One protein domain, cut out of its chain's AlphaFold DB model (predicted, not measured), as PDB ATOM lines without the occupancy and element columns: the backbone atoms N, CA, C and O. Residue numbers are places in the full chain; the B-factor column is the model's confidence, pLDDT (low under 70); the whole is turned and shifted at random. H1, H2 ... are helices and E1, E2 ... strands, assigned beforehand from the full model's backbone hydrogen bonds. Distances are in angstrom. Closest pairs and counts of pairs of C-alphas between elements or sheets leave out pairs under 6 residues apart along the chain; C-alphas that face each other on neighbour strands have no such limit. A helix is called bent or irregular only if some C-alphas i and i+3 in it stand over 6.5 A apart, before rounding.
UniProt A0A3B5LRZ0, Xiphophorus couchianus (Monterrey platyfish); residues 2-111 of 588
ATOM      1  N   GLN A   2     -55.134  19.611  -9.404       32.81
ATOM      2  CA  GLN A   2     -55.145  20.165  -8.023       32.81
ATOM      3  C   GLN A   2     -55.089  19.160  -6.846       32.81
ATOM      4  O   GLN A   2     -54.385  19.428  -5.876       32.81
ATOM      5  N   LYS A   3     -55.752  17.991  -6.917       41.03
ATOM      6  CA  LYS A   3     -55.593  16.929  -5.894       41.03
ATOM      7  C   LYS A   3     -54.150  16.405  -5.800       41.03
ATOM      8  O   LYS A   3     -53.659  16.184  -4.701       41.03
ATOM      9  N   GLY A   4     -53.478  16.242  -6.940       46.88
ATOM     10  CA  GLY A   4     -52.069  15.849  -7.014       46.88
ATOM     11  C   GLY A   4     -51.141  16.941  -6.490       46.88
ATOM     12  O   GLY A   4     -50.253  16.642  -5.708       46.88
ATOM     13  N   LEU A   5     -51.411  18.211  -6.816       53.69
ATOM     14  CA  LEU A   5     -50.623  19.334  -6.298       53.69
ATOM     15  C   LEU A   5     -50.751  19.461  -4.768       53.69
ATOM     16  O   LEU A   5     -49.750  19.629  -4.084       53.69
ATOM     17  N   LYS A   6     -51.958  19.285  -4.204       56.69
ATOM     18  CA  LYS A   6     -52.138  19.195  -2.743       56.69
ATOM     19  C   LYS A   6     -51.421  17.981  -2.137       56.69
ATOM     20  O   LYS A   6     -50.791  18.140  -1.101       56.69
ATOM     21  N   LYS A   7     -51.455  16.805  -2.783       59.44
ATOM     22  CA  LYS A   7     -50.695  15.622  -2.330       59.44
ATOM     23  C   LYS A   7     -49.180  15.871  -2.357       59.44
ATOM     24  O   LYS A   7     -48.500  15.466  -1.425       59.44
ATOM     25  N   TYR A   8     -48.664  16.559  -3.378       64.25
ATOM     26  CA  TYR A   8     -47.257  16.956  -3.460       64.25
ATOM     27  C   TYR A   8     -46.875  17.902  -2.315       64.25
ATOM     28  O   TYR A   8     -45.905  17.635  -1.616       64.25
ATOM     29  N   PHE A   9     -47.668  18.951  -2.057       63.00
ATOM     30  CA  PHE A   9     -47.405  19.851  -0.930       63.00
ATOM     31  C   PHE A   9     -47.417  19.111   0.419       63.00
ATOM     32  O   PHE A   9     -46.473  19.296   1.178       63.00
ATOM     33  N   VAL A  10     -48.384  18.219   0.671       66.38
ATOM     34  CA  VAL A  10     -48.424  17.392   1.897       66.38
ATOM     35  C   VAL A  10     -47.196  16.481   2.017       66.38
ATOM     36  O   VAL A  10     -46.556  16.485   3.059       66.38
ATOM     37  N   ASN A  11     -46.804  15.786   0.945       76.75
ATOM     38  CA  ASN A  11     -45.606  14.935   0.926       76.75
ATOM     39  C   ASN A  11     -44.319  15.740   1.217       76.75
ATOM     40  O   ASN A  11     -43.417  15.256   1.892       76.75
ATOM     41  N   MET A  12     -44.246  16.996   0.755       81.62
ATOM     42  CA  MET A  12     -43.140  17.905   1.083       81.62
ATOM     43  C   MET A  12     -43.158  18.347   2.557       81.62
ATOM     44  O   MET A  12     -42.093  18.410   3.164       81.62
ATOM     45  N   ASP A  13     -44.325  18.622   3.155       85.75
ATOM     46  CA  ASP A  13     -44.418  18.944   4.594       85.75
ATOM     47  C   ASP A  13     -44.070  17.727   5.472       85.75
ATOM     48  O   ASP A  13     -43.377  17.870   6.478       85.75
ATOM     49  N   GLU A  14     -44.493  16.524   5.074       87.75
ATOM     50  CA  GLU A  14     -44.149  15.255   5.733       87.75
ATOM     51  C   GLU A  14     -42.637  14.977   5.651       87.75
ATOM     52  O   GLU A  14     -42.006  14.680   6.669       87.75
ATOM     53  N   TYR A  15     -42.029  15.162   4.473       86.62
ATOM     54  CA  TYR A  15     -40.582  15.046   4.274       86.62
ATOM     55  C   TYR A  15     -39.799  16.058   5.123       86.62
ATOM     56  O   TYR A  15     -38.908  15.668   5.877       86.62
ATOM     57  N   LEU A  16     -40.164  17.344   5.080       86.38
ATOM     58  CA  LEU A  16     -39.515  18.389   5.879       86.38
ATOM     59  C   LEU A  16     -39.679  18.131   7.385       86.38
ATOM     60  O   LEU A  16     -38.703  18.224   8.132       86.38
ATOM     61  N   SER A  17     -40.860  17.695   7.832       89.19
ATOM     62  CA  SER A  17     -41.080  17.310   9.231       89.19
ATOM     63  C   SER A  17     -40.250  16.091   9.655       89.19
ATOM     64  O   SER A  17     -39.922  15.988  10.840       89.19
ATOM     65  N   SER A  18     -39.898  15.183   8.735       91.00
ATOM     66  CA  SER A  18     -38.997  14.054   9.021       91.00
ATOM     67  C   SER A  18     -37.553  14.511   9.271       91.00
ATOM     68  O   SER A  18     -36.861  13.934  10.106       91.00
ATOM     69  N   LEU A  19     -37.142  15.617   8.639       87.69
ATOM     70  CA  LEU A  19     -35.843  16.273   8.828       87.69
ATOM     71  C   LEU A  19     -35.803  17.240  10.027       87.69
ATOM     72  O   LEU A  19     -34.790  17.897  10.252       87.69
ATOM     73  N   GLY A  20     -36.892  17.374  10.793       85.81
ATOM     74  CA  GLY A  20     -36.972  18.359  11.879       85.81
ATOM     75  C   GLY A  20     -37.124  19.807  11.394       85.81
ATOM     76  O   GLY A  20     -36.790  20.740  12.127       85.81
ATOM     77  N   LEU A  21     -37.656  19.999  10.185       87.88
ATOM     78  CA  LEU A  21     -37.892  21.295   9.552       87.88
ATOM     79  C   LEU A  21     -39.395  21.620   9.487       87.88
ATOM     80  O   LEU A  21     -40.253  20.741   9.556       87.88
ATOM     81  N   TYR A  22     -39.710  22.905   9.351       87.38
ATOM     82  CA  TYR A  22     -41.053  23.449   9.166       87.38
ATOM     83  C   TYR A  22     -41.068  24.398   7.965       87.38
ATOM     84  O   TYR A  22     -40.135  25.176   7.778       87.38
ATOM     85  N   ARG A  23     -42.146  24.367   7.177       91.50
ATOM     86  CA  ARG A  23     -42.343  25.252   6.029       91.50
ATOM     87  C   ARG A  23     -43.339  26.362   6.348       91.50
ATOM     88  O   ARG A  23     -44.522  26.088   6.552       91.50
ATOM     89  N   LYS A  24     -42.890  27.617   6.301       90.69
ATOM     90  CA  LYS A  24     -43.791  28.773   6.247       90.69
ATOM     91  C   LYS A  24     -44.144  29.043   4.784       90.69
ATOM     92  O   LYS A  24     -43.269  29.353   3.978       90.69
ATOM     93  N   MET A  25     -45.432  28.936   4.457       90.44
ATOM     94  CA  MET A  25     -45.933  29.262   3.118       90.44
ATOM     95  C   MET A  25     -45.728  30.747   2.787       90.44
ATOM     96  O   MET A  25     -46.071  31.619   3.587       90.44
ATOM     97  N   VAL A  26     -45.223  31.026   1.593       91.31
ATOM     98  CA  VAL A  26     -45.071  32.372   1.026       91.31
ATOM     99  C   VAL A  26     -46.167  32.606  -0.012       91.31
ATOM    100  O   VAL A  26     -46.650  31.664  -0.650       91.31
ATOM    101  N   ALA A  27     -46.570  33.867  -0.192       90.19
ATOM    102  CA  ALA A  27     -47.477  34.283  -1.261       90.19
ATOM    103  C   ALA A  27     -47.077  33.662  -2.611       90.19
ATOM    104  O   ALA A  27     -45.901  33.642  -2.977       90.19
ATOM    105  N   ARG A  28     -48.056  33.141  -3.360       86.69
ATOM    106  CA  ARG A  28     -47.809  32.446  -4.639       86.69
ATOM    107  C   ARG A  28     -47.836  33.425  -5.803       86.69
ATOM    108  O   ARG A  28     -48.572  33.240  -6.767       86.69
ATOM    109  N   ASP A  29     -47.042  34.475  -5.653       85.81
ATOM    110  CA  ASP A  29     -46.731  35.447  -6.687       85.81
ATOM    111  C   ASP A  29     -45.271  35.307  -7.139       85.81
ATOM    112  O   ASP A  29     -44.449  34.602  -6.537       85.81
ATOM    113  N   ALA A  30     -44.942  36.002  -8.224       84.56
ATOM    114  CA  ALA A  30     -43.611  35.992  -8.810       84.56
ATOM    115  C   ALA A  30     -42.547  36.721  -7.965       84.56
ATOM    116  O   ALA A  30     -41.363  36.702  -8.296       84.56
ATOM    117  N   SER A  31     -42.944  37.323  -6.838       89.06
ATOM    118  CA  SER A  31     -42.035  37.898  -5.848       89.06
ATOM    119  C   SER A  31     -41.684  36.940  -4.704       89.06
ATOM    120  O   SER A  31     -40.957  37.352  -3.802       89.06
ATOM    121  N   SER A  32     -42.150  35.685  -4.709       91.06
ATOM    122  CA  SER A  32     -41.931  34.732  -3.602       91.06
ATOM    123  C   SER A  32     -40.471  34.595  -3.140       91.06
ATOM    124  O   SER A  32     -40.221  34.622  -1.934       91.06
ATOM    125  N   LEU A  33     -39.496  34.576  -4.060       87.25
ATOM    126  CA  LEU A  33     -38.066  34.621  -3.720       87.25
ATOM    127  C   LEU A  33     -37.712  35.882  -2.910       87.25
ATOM    128  O   LEU A  33     -37.179  35.787  -1.807       87.25
ATOM    129  N   PHE A  34     -38.067  37.070  -3.408       89.25
ATOM    130  CA  PHE A  34     -37.797  38.345  -2.733       89.25
ATOM    131  C   PHE A  34     -38.562  38.506  -1.414       89.25
ATOM    132  O   PHE A  34     -38.053  39.139  -0.493       89.25
ATOM    133  N   ARG A  35     -39.755  37.910  -1.280       92.19
ATOM    134  CA  ARG A  35     -40.501  37.838  -0.011       92.19
ATOM    135  C   ARG A  35     -39.768  36.982   1.015       92.19
ATOM    136  O   ARG A  35     -39.645  37.393   2.166       92.19
ATOM    137  N   ALA A  36     -39.236  35.837   0.595       88.94
ATOM    138  CA  ALA A  36     -38.446  34.972   1.458       88.94
ATOM    139  C   ALA A  36     -37.130  35.637   1.900       88.94
ATOM    140  O   ALA A  36     -36.774  35.562   3.073       88.94
ATOM    141  N   VAL A  37     -36.453  36.366   1.004       85.69
ATOM    142  CA  VAL A  37     -35.284  37.198   1.350       85.69
ATOM    143  C   VAL A  37     -35.668  38.336   2.301       85.69
ATOM    144  O   VAL A  37     -34.983  38.561   3.296       85.69
ATOM    145  N   SER A  38     -36.794  39.011   2.046       88.75
ATOM    146  CA  SER A  38     -37.328  40.077   2.902       88.75
ATOM    147  C   SER A  38     -37.556  39.603   4.335       88.75
ATOM    148  O   SER A  38     -37.151  40.284   5.274       88.75
ATOM    149  N   GLU A  39     -38.136  38.416   4.527       86.31
ATOM    150  CA  GLU A  39     -38.385  37.891   5.871       86.31
ATOM    151  C   GLU A  39     -37.097  37.507   6.618       86.31
ATOM    152  O   GLU A  39     -37.047  37.621   7.838       86.31
ATOM    153  N   GLN A  40     -36.031  37.118   5.915       80.00
ATOM    154  CA  GLN A  40     -34.744  36.783   6.541       80.00
ATOM    155  C   GLN A  40     -33.891  38.018   6.871       80.00
ATOM    156  O   GLN A  40     -33.091  37.966   7.800       80.00
ATOM    157  N   LEU A  41     -34.055  39.122   6.132       80.56
ATOM    158  CA  LEU A  41     -33.342  40.383   6.380       80.56
ATOM    159  C   LEU A  41     -34.088  41.325   7.340       80.56
ATOM    160  O   LEU A  41     -33.450  42.051   8.099       80.56
ATOM    161  N   TYR A  42     -35.423  41.326   7.300       81.94
ATOM    162  CA  TYR A  42     -36.267  42.332   7.961       81.94
ATOM    163  C   TYR A  42     -37.397  41.743   8.825       81.94
ATOM    164  O   TYR A  42     -38.238  42.500   9.307       81.94
ATOM    165  N   PHE A  43     -37.470  40.415   8.990       82.06
ATOM    166  CA  PHE A  43     -38.542  39.712   9.727       82.06
ATOM    167  C   PHE A  43     -39.974  40.021   9.229       82.06
ATOM    168  O   PHE A  43     -40.954  39.846   9.951       82.06
ATOM    169  N   SER A  44     -40.099  40.474   7.977       84.38
ATOM    170  CA  SER A  44     -41.348  40.853   7.306       84.38
ATOM    171  C   SER A  44     -41.221  40.619   5.803       84.38
ATOM    172  O   SER A  44     -40.183  40.933   5.224       84.38
ATOM    173  N   GLN A  45     -42.272  40.140   5.135       87.38
ATOM    174  CA  GLN A  45     -42.273  39.945   3.677       87.38
ATOM    175  C   GLN A  45     -42.488  41.244   2.875       87.38
ATOM    176  O   GLN A  45     -42.413  41.219   1.645       87.38
ATOM    177  N   ASN A  46     -42.761  42.378   3.533       87.62
ATOM    178  CA  ASN A  46     -43.240  43.597   2.867       87.62
ATOM    179  C   ASN A  46     -42.172  44.394   2.094       87.62
ATOM    180  O   ASN A  46     -42.527  45.169   1.210       87.62
ATOM    181  N   TYR A  47     -40.875  44.169   2.328       87.62
ATOM    182  CA  TYR A  47     -39.801  44.849   1.588       87.62
ATOM    183  C   TYR A  47     -39.447  44.169   0.253       87.62
ATOM    184  O   TYR A  47     -38.520  44.605  -0.429       87.62
ATOM    185  N   HIS A  48     -40.192  43.134  -0.164       89.19
ATOM    186  CA  HIS A  48     -39.907  42.350  -1.373       89.19
ATOM    187  C   HIS A  48     -39.753  43.189  -2.654       89.19
ATOM    188  O   HIS A  48     -38.851  42.925  -3.444       89.19
ATOM    189  N   GLN A  49     -40.585  44.222  -2.848       88.44
ATOM    190  CA  GLN A  49     -40.474  45.128  -3.999       88.44
ATOM    191  C   GLN A  49     -39.186  45.958  -3.942       88.44
ATOM    192  O   GLN A  49     -38.489  46.075  -4.947       88.44
ATOM    193  N   LYS A  50     -38.830  46.484  -2.760       88.88
ATOM    194  CA  LYS A  50     -37.589  47.245  -2.576       88.88
ATOM    195  C   LYS A  50     -36.374  46.367  -2.871       88.88
ATOM    196  O   LYS A  50     -35.533  46.767  -3.660       88.88
ATOM    197  N   ILE A  51     -36.325  45.153  -2.317       88.06
ATOM    198  CA  ILE A  51     -35.218  44.210  -2.544       88.06
ATOM    199  C   ILE A  51     -35.097  43.854  -4.032       88.06
ATOM    200  O   ILE A  51     -33.990  43.827  -4.557       88.06
ATOM    201  N   ARG A  52     -36.217  43.642  -4.736       89.44
ATOM    202  CA  ARG A  52     -36.230  43.380  -6.185       89.44
ATOM    203  C   ARG A  52     -35.572  44.517  -6.984       89.44
ATOM    204  O   ARG A  52     -34.704  44.255  -7.816       89.44
ATOM    205  N   LEU A  53     -35.916  45.769  -6.671       88.69
ATOM    206  CA  LEU A  53     -35.332  46.969  -7.290       88.69
ATOM    207  C   LEU A  53     -33.869  47.210  -6.869       88.69
ATOM    208  O   LEU A  53     -33.042  47.579  -7.707       88.69
ATOM    209  N   ASP A  54     -33.524  46.961  -5.602       87.44
ATOM    210  CA  ASP A  54     -32.150  47.035  -5.086       87.44
ATOM    211  C   ASP A  54     -31.248  46.022  -5.822       87.44
ATOM    212  O   ASP A  54     -30.157  46.371  -6.269       87.44
ATOM    213  N   CYS A  55     -31.721  44.782  -6.010       86.44
ATOM    214  CA  CYS A  55     -31.020  43.732  -6.751       86.44
ATOM    215  C   CYS A  55     -30.801  44.109  -8.221       86.44
ATOM    216  O   CYS A  55     -29.676  43.995  -8.709       86.44
ATOM    217  N   ALA A  56     -31.830  44.598  -8.921       86.31
ATOM    218  CA  ALA A  56     -31.688  45.033 -10.312       86.31
ATOM    219  C   ALA A  56     -30.718  46.217 -10.454       86.31
ATOM    220  O   ALA A  56     -29.870  46.233 -11.347       86.31
ATOM    221  N   SER A  57     -30.770  47.172  -9.520       89.25
ATOM    222  CA  SER A  57     -29.836  48.301  -9.446       89.25
ATOM    223  C   SER A  57     -28.396  47.838  -9.203       89.25
ATOM    224  O   SER A  57     -27.476  48.297  -9.881       89.25
ATOM    225  N   PHE A  58     -28.193  46.878  -8.296       86.00
ATOM    226  CA  PHE A  58     -26.883  46.295  -8.013       86.00
ATOM    227  C   PHE A  58     -26.320  45.527  -9.215       86.00
ATOM    228  O   PHE A  58     -25.156  45.728  -9.571       86.00
ATOM    229  N   MET A  59     -27.132  44.702  -9.885       84.88
ATOM    230  CA  MET A  59     -26.725  43.992 -11.103       84.88
ATOM    231  C   MET A  59     -26.387  44.968 -12.237       84.88
ATOM    232  O   MET A  59     -25.373  44.783 -12.907       84.88
ATOM    233  N   ARG A  60     -27.166  46.047 -12.404       87.12
ATOM    234  CA  ARG A  60     -26.901  47.117 -13.384       87.12
ATOM    235  C   ARG A  60     -25.559  47.812 -13.134       87.12
ATOM    236  O   ARG A  60     -24.799  48.005 -14.078       87.12
ATOM    237  N   ALA A  61     -25.246  48.133 -11.877       90.75
ATOM    238  CA  ALA A  61     -23.974  48.749 -11.489       90.75
ATOM    239  C   ALA A  61     -22.765  47.799 -11.630       90.75
ATOM    240  O   ALA A  61     -21.656  48.248 -11.902       90.75
ATOM    241  N   ASN A  62     -22.976  46.488 -11.480       87.62
ATOM    242  CA  ASN A  62     -21.932  45.459 -11.492       87.62
ATOM    243  C   ASN A  62     -21.968  44.584 -12.761       87.62
ATOM    244  O   ASN A  62     -21.586  43.415 -12.706       87.62
ATOM    245  N   ARG A  63     -22.445  45.125 -13.895       87.50
ATOM    246  CA  ARG A  63     -22.770  44.382 -15.132       87.50
ATOM    247  C   ARG A  63     -21.776  43.276 -15.492       87.50
ATOM    248  O   ARG A  63     -22.188  42.141 -15.699       87.50
ATOM    249  N   CYS A  64     -20.481  43.585 -15.534       86.94
ATOM    250  CA  CYS A  64     -19.423  42.650 -15.936       86.94
ATOM    251  C   CYS A  64     -19.339  41.371 -15.080       86.94
ATOM    252  O   CYS A  64     -18.861  40.351 -15.570       86.94
ATOM    253  N   ASN A  65     -19.834  41.402 -13.839       82.88
ATOM    254  CA  ASN A  65     -19.889  40.245 -12.942       82.88
ATOM    255  C   ASN A  65     -21.145  39.380 -13.151       82.88
ATOM    256  O   ASN A  65     -21.184  38.251 -12.672       82.88
ATOM    257  N   PHE A  66     -22.172  39.898 -13.835       82.12
ATOM    258  CA  PHE A  66     -23.492  39.267 -13.963       82.12
ATOM    259  C   PHE A  66     -23.879  38.922 -15.405       82.12
ATOM    260  O   PHE A  66     -24.558  37.927 -15.627       82.12
ATOM    261  N   GLU A  67     -23.425  39.698 -16.385       84.25
ATOM    262  CA  GLU A  67     -23.674  39.476 -17.814       84.25
ATOM    263  C   GLU A  67     -23.259  38.074 -18.316       84.25
ATOM    264  O   GLU A  67     -24.042  37.488 -19.062       84.25
ATOM    265  N   PRO A  68     -22.152  37.447 -17.854       85.75
ATOM    266  CA  PRO A  68     -21.827  36.058 -18.212       85.75
ATOM    267  C   PRO A  68     -22.832  34.998 -17.726       85.75
ATOM    268  O   PRO A  68     -22.769  33.857 -18.176       85.75
ATOM    269  N   PHE A  69     -23.732  35.351 -16.802       78.44
ATOM    270  CA  PHE A  69     -24.757  34.468 -16.231       78.44
ATOM    271  C   PHE A  69     -26.171  34.772 -16.760       78.44
ATOM    272  O   PHE A  69     -27.143  34.189 -16.281       78.44
ATOM    273  N   VAL A  70     -26.308  35.697 -17.716       80.19
ATOM    274  CA  VAL A  70     -27.597  36.147 -18.253       80.19
ATOM    275  C   VAL A  70     -27.759  35.701 -19.704       80.19
ATOM    276  O   VAL A  70     -27.007  36.101 -20.587       80.19
ATOM    277  N   GLU A  71     -28.799  34.912 -19.969       77.25
ATOM    278  CA  GLU A  71     -29.168  34.530 -21.333       77.25
ATOM    279  C   GLU A  71     -29.875  35.688 -22.062       77.25
ATOM    280  O   GLU A  71     -30.977  36.112 -21.695       77.25
ATOM    281  N   GLY A  72     -29.250  36.178 -23.138       82.31
ATOM    282  CA  GLY A  72     -29.790  37.221 -24.014       82.31
ATOM    283  C   GLY A  72     -29.281  38.629 -23.690       82.31
ATOM    284  O   GLY A  72     -28.152  38.814 -23.253       82.31
ATOM    285  N   SER A  73     -30.103  39.650 -23.955       88.88
ATOM    286  CA  SER A  73     -29.769  41.044 -23.620       88.88
ATOM    287  C   SER A  73     -29.896  41.270 -22.114       88.88
ATOM    288  O   SER A  73     -30.946  41.006 -21.522       88.88
ATOM    289  N   PHE A  74     -28.831  41.802 -21.515       85.44
ATOM    290  CA  PHE A  74     -28.768  42.134 -20.093       85.44
ATOM    291  C   PHE A  74     -29.809  43.190 -19.701       85.44
ATOM    292  O   PHE A  74     -30.426  43.103 -18.645       85.44
ATOM    293  N   GLU A  75     -30.076  44.148 -20.587       87.25
ATOM    294  CA  GLU A  75     -31.104  45.180 -20.432       87.25
ATOM    295  C   GLU A  75     -32.491  44.538 -20.312       87.25
ATOM    296  O   GLU A  75     -33.180  44.742 -19.317       87.25
ATOM    297  N   LYS A  76     -32.844  43.656 -21.256       85.06
ATOM    298  CA  LYS A  76     -34.120  42.916 -21.266       85.06
ATOM    299  C   LYS A  76     -34.231  41.861 -20.168       85.06
ATOM    300  O   LYS A  76     -35.319  41.357 -19.886       85.06
ATOM    301  N   TYR A  77     -33.115  41.463 -19.566       81.38
ATOM    302  CA  TYR A  77     -33.121  40.690 -18.331       81.38
ATOM    303  C   TYR A  77     -33.444  41.586 -17.131       81.38
ATOM    304  O   TYR A  77     -34.308  41.223 -16.341       81.38
ATOM    305  N   LEU A  78     -32.827  42.768 -17.021       82.62
ATOM    306  CA  LEU A  78     -33.107  43.716 -15.939       82.62
ATOM    307  C   LEU A  78     -34.534  44.286 -15.992       82.62
ATOM    308  O   LEU A  78     -35.162  44.402 -14.949       82.62
ATOM    309  N   GLU A  79     -35.080  44.555 -17.180       84.31
ATOM    310  CA  GLU A  79     -36.482  44.968 -17.362       84.31
ATOM    311  C   GLU A  79     -37.459  43.929 -16.771       84.31
ATOM    312  O   GLU A  79     -38.367  44.276 -16.015       84.31
ATOM    313  N   ARG A  80     -37.224  42.632 -17.027       81.00
ATOM    314  CA  ARG A  80     -37.990  41.524 -16.417       81.00
ATOM    315  C   ARG A  80     -37.672  41.334 -14.931       81.00
ATOM    316  O   ARG A  80     -38.549  41.001 -14.138       81.00
ATOM    317  N   LEU A  81     -36.428  41.562 -14.515       81.31
ATOM    318  CA  LEU A  81     -36.046  41.531 -13.103       81.31
ATOM    319  C   LEU A  81     -36.766  42.628 -12.304       81.31
ATOM    320  O   LEU A  81     -37.041  42.421 -11.128       81.31
ATOM    321  N   GLU A  82     -37.123  43.751 -12.923       81.75
ATOM    322  CA  GLU A  82     -37.844  44.856 -12.284       81.75
ATOM    323  C   GLU A  82     -39.375  44.671 -12.308       81.75
ATOM    324  O   GLU A  82     -40.024  45.032 -11.326       81.75
ATOM    325  N   ASP A  83     -39.958  44.033 -13.336       78.69
ATOM    326  CA  ASP A  83     -41.404  43.735 -13.384       78.69
ATOM    327  C   ASP A  83     -41.833  42.791 -12.234       78.69
ATOM    328  O   ASP A  83     -41.423  41.628 -12.212       78.69
ATOM    329  N   PRO A  84     -42.703  43.212 -11.290       75.75
ATOM    330  CA  PRO A  84     -43.136  42.376 -10.168       75.75
ATOM    331  C   PRO A  84     -43.896  41.094 -10.564       75.75
ATOM    332  O   PRO A  84     -44.100  40.243  -9.689       75.75
ATOM    333  N   LYS A  85     -44.316  40.943 -11.831       75.88
ATOM    334  CA  LYS A  85     -44.988  39.752 -12.382       75.88
ATOM    335  C   LYS A  85     -44.043  38.636 -12.835       75.88
ATOM    336  O   LYS A  85     -44.492  37.501 -12.968       75.88
ATOM    337  N   GLU A  86     -42.766  38.925 -13.064       72.44
ATOM    338  CA  GLU A  86     -41.801  37.964 -13.622       72.44
ATOM    339  C   GLU A  86     -41.103  37.135 -12.534       72.44
ATOM    340  O   GLU A  86     -40.694  37.666 -11.495       72.44
ATOM    341  N   THR A  87     -40.954  35.823 -12.738       65.44
ATOM    342  CA  THR A  87     -40.301  34.921 -11.765       65.44
ATOM    343  C   THR A  87     -38.788  34.899 -11.946       65.44
ATOM    344  O   THR A  87     -38.299  34.739 -13.062       65.44
ATOM    345  N   VAL A  88     -38.040  34.990 -10.845       65.00
ATOM    346  CA  VAL A  88     -36.573  35.109 -10.864       65.00
ATOM    347  C   VAL A  88     -35.913  33.831 -10.347       65.00
ATOM    348  O   VAL A  88     -36.347  33.262  -9.347       65.00
ATOM    349  N   GLY A  89     -34.877  33.381 -11.059       62.22
ATOM    350  CA  GLY A  89     -34.131  32.158 -10.762       62.22
ATOM    351  C   GLY A  89     -33.061  32.301  -9.674       62.22
ATOM    352  O   GLY A  89     -32.908  33.334  -9.024       62.22
ATOM    353  N   GLN A  90     -32.298  31.226  -9.485       50.34
ATOM    354  CA  GLN A  90     -31.334  31.084  -8.397       50.34
ATOM    355  C   GLN A  90     -29.977  31.737  -8.712       50.34
ATOM    356  O   GLN A  90     -29.135  31.150  -9.384       50.34
ATOM    357  N   VAL A  91     -29.740  32.915  -8.133       43.62
ATOM    358  CA  VAL A  91     -28.390  33.414  -7.800       43.62
ATOM    359  C   VAL A  91     -28.114  33.062  -6.327       43.62
ATOM    360  O   VAL A  91     -29.061  32.872  -5.563       43.62
ATOM    361  N   GLU A  92     -26.847  32.903  -5.923       39.06
ATOM    362  CA  GLU A  92     -26.428  32.258  -4.659       39.06
ATOM    363  C   GLU A  92     -26.784  33.018  -3.361       39.06
ATOM    364  O   GLU A  92     -25.932  33.520  -2.628       39.06
ATOM    365  N   ILE A  93     -28.071  33.057  -3.024       45.62
ATOM    366  CA  ILE A  93     -28.574  33.583  -1.758       45.62
ATOM    367  C   ILE A  93     -28.585  32.461  -0.714       45.62
ATOM    368  O   ILE A  93     -29.299  31.467  -0.847       45.62
ATOM    369  N   LYS A  94     -27.818  32.637   0.369       45.84
ATOM    370  CA  LYS A  94     -27.664  31.662   1.463       45.84
ATOM    371  C   LYS A  94     -28.860  31.661   2.436       45.84
ATOM    372  O   LYS A  94     -28.696  31.865   3.636       45.84
ATOM    373  N   VAL A  95     -30.062  31.423   1.913       59.59
ATOM    374  CA  VAL A  95     -31.308  31.250   2.678       59.59
ATOM    375  C   VAL A  95     -31.828  29.825   2.489       59.59
ATOM    376  O   VAL A  95     -31.807  29.288   1.384       59.59
ATOM    377  N   THR A  96     -32.327  29.201   3.558       67.56
ATOM    378  CA  THR A  96     -32.954  27.875   3.478       67.56
ATOM    379  C   THR A  96     -34.362  27.995   2.887       67.56
ATOM    380  O   THR A  96     -35.315  28.372   3.570       67.56
ATOM    381  N   LEU A  97     -34.487  27.682   1.596       79.56
ATOM    382  CA  LEU A  97     -35.737  27.743   0.834       79.56
ATOM    383  C   LEU A  97     -36.199  26.353   0.391       79.56
ATOM    384  O   LEU A  97     -35.391  25.470   0.108       79.56
ATOM    385  N   CYS A  98     -37.511  26.191   0.245       75.69
ATOM    386  CA  CYS A  98     -38.131  25.095  -0.490       75.69
ATOM    387  C   CYS A  98     -38.651  25.640  -1.824       75.69
ATOM    388  O   CYS A  98     -39.709  26.267  -1.863       75.69
ATOM    389  N   CYS A  99     -37.924  25.386  -2.912       79.00
ATOM    390  CA  CYS A  99     -38.406  25.660  -4.266       79.00
ATOM    391  C   CYS A  99     -39.353  24.538  -4.729       79.00
ATOM    392  O   CYS A  99     -39.031  23.357  -4.580       79.00
ATOM    393  N   SER A 100     -40.509  24.885  -5.299       73.44
ATOM    394  CA  SER A 100     -41.376  23.945  -6.018       73.44
ATOM    395  C   SER A 100     -41.196  24.047  -7.535       73.44
ATOM    396  O   SER A 100     -40.689  25.036  -8.054       73.44
ATOM    397  N   ILE A 101     -41.671  23.025  -8.261       66.44
ATOM    398  CA  ILE A 101     -41.499  22.788  -9.716       66.44
ATOM    399  C   ILE A 101     -41.931  23.920 -10.680       66.44
ATOM    400  O   ILE A 101     -41.887  23.743 -11.892       66.44
ATOM    401  N   ASN A 102     -42.395  25.051 -10.160       71.81
ATOM    402  CA  ASN A 102     -42.883  26.224 -10.883       71.81
ATOM    403  C   ASN A 102     -42.147  27.523 -10.483       71.81
ATOM    404  O   ASN A 102     -42.701  28.601 -10.673       71.81
ATOM    405  N   GLY A 103     -40.965  27.431  -9.856       73.88
ATOM    406  CA  GLY A 103     -40.181  28.600  -9.425       73.88
ATOM    407  C   GLY A 103     -40.788  29.379  -8.251       73.88
ATOM    408  O   GLY A 103     -40.455  30.543  -8.044       73.88
ATOM    409  N   HIS A 104     -41.701  28.764  -7.491       84.62
ATOM    410  CA  HIS A 104     -42.245  29.333  -6.254       84.62
ATOM    411  C   HIS A 104     -41.394  28.881  -5.062       84.62
ATOM    412  O   HIS A 104     -41.054  27.702  -4.956       84.62
ATOM    413  N   TYR A 105     -41.045  29.825  -4.186       86.81
ATOM    414  CA  TYR A 105     -40.158  29.599  -3.044       86.81
ATOM    415  C   TYR A 105     -40.908  29.788  -1.719       86.81
ATOM    416  O   TYR A 105     -41.390  30.881  -1.429       86.81
ATOM    417  N   ASP A 106     -40.958  28.738  -0.896       89.88
ATOM    418  CA  ASP A 106     -41.414  28.788   0.500       89.88
ATOM    419  C   ASP A 106     -40.216  28.871   1.472       89.88
ATOM    420  O   ASP A 106     -39.131  28.359   1.183       89.88
ATOM    421  N   ILE A 107     -40.412  29.473   2.651       89.06
ATOM    422  CA  ILE A 107     -39.357  29.636   3.671       89.06
ATOM    423  C   ILE A 107     -39.291  28.398   4.568       89.06
ATOM    424  O   ILE A 107     -40.326  27.883   5.005       89.06
ATOM    425  N   ILE A 108     -38.076  27.955   4.899       87.38
ATOM    426  CA  ILE A 108     -37.837  26.847   5.824       87.38
ATOM    427  C   ILE A 108     -37.269  27.341   7.158       87.38
ATOM    428  O   ILE A 108     -36.284  28.072   7.208       87.38
ATOM    429  N   TYR A 109     -37.873  26.865   8.245       86.00
ATOM    430  CA  TYR A 109     -37.442  27.056   9.626       86.00
ATOM    431  C   TYR A 109     -37.192  25.705  10.313       86.00
ATOM    432  O   TYR A 109     -37.584  24.651   9.811       86.00
ATOM    433  N   GLY A 110     -36.582  25.715  11.501       83.62
ATOM    434  CA  GLY A 110     -36.561  24.540  12.378       83.62
ATOM    435  C   GLY A 110     -37.949  24.226  12.955       83.62
ATOM    436  O   GLY A 110     -38.774  25.122  13.136       83.62
ATOM    437  N   ARG A 111     -38.205  22.956  13.299       86.62
ATOM    438  CA  ARG A 111     -39.495  22.454  13.829       86.62
ATOM    439  C   ARG A 111     -39.992  23.144  15.113       86.62
ATOM    440  O   ARG A 111     -41.168  23.016  15.437       86.62
TER     441      ARG A 111
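What this domain is: This is residues 2 to 111 of the 588 residues of a protein of Xiphophorus couchianus (Monterrey platyfish) (UniProt A0A3B5LRZ0). A small three-stranded sheet is covered on one face by H1 and on the other by H2; beyond H2 a helical lobe reaches away, in which H3 and H5 lie side by side and H4 caps their far turn. Residues 83 to 96, with no named element, lead back from that lobe to the sheet, and residues 2 to 7 of H1 stick out. The printed part has 110 residues, with five named helices and three named strands in the order H1 E1 H2 H3 H4 H5 E2 E3; the sheet runs E1 E3 E2, antiparallel throughout, and the class is mostly helix. The whole is only just compact, close to loose, with a radius of gyration of the C-alphas of 15.4 A and spans of 43 by 30 by 22 A.

How they stand to each other: Start at H1, residues 2 to 18, which is on the sheet of E1 (21 to 24), E3 (104 to 110) and E2 (97 to 100), at a height over the sheet of 10.1 A. Its closest C-alphas to E1 are those of Leu 16 and Tyr 22, 6.2 A apart. E3 is the inner strand, with staggered pairing: its residues 107 to 110 pair with E1, where N 22 and O 109 are 2.8 A apart, and 104 to 107 with E2, where N 98 and O 106 are 2.9 A apart; E2 and E3 form a hairpin. H2, residues 32 to 42, is on the opposite face, giving three layers, helices on both faces of a sheet; its height is 9.7 A, and the C-alphas of Ser 32 and Tyr 105 are its closest to E3, at 5.5 A. H3, residues 45 to 61, touches H2 with residues 45 to 52 alone, about perpendicular at 80 degrees; the closest C-alphas are those of Arg 35 and Gln 45, 4.6 A. H5, residues 74 to 82, touches H3 at a shallow tilt of 14 degrees, opposite ways, closest at the C-alphas of Ala 56 and Leu 78, 6.0 A. H4, residues 63 to 69, is close to H3 but not clearly touching, at the C-alphas of Met 59 and Phe 66, 6.4 A. Every O i to N i+4 pair is within hydrogen-bond range in H1 and H2; H3 has 11 of 13, H5 4 of 5, and H4 1 of 3, with 2 of 4 O i to N i+3 pairs.

Where its parts are: Find C-alpha 2 at (-55.145, 20.165, -8.023); from there H1 runs 24.3 A to C-alpha 18. E1 covers 10.1 A and H2 15.0 A. Look for C-alpha 45 at (-42.273, 39.945, 3.677), where H3 begins its 25.3 A, with a kink of 26 degrees near residue 52. H3 and H4 are irregular: C-alphas 46 and 49 are 7.6 A apart, and 65 and 68 are 7.0 A apart. H4 covers 10.2 A, H5 12.3 A and E2 9.7 A. E3 runs 20.1 A to C-alpha 110 at (-36.561, 24.540, 12.378).

The domain as a whole: The two C-alphas farthest apart are those of Lys 3 and Cys 64, 45.5 A. The printed part has no cut, and the link from H5 to E2, 14 residues, is long. The mean pLDDT of the printed part is 79.5; look for values under 70 at residues 2 to 10, 87 to 96 and 101.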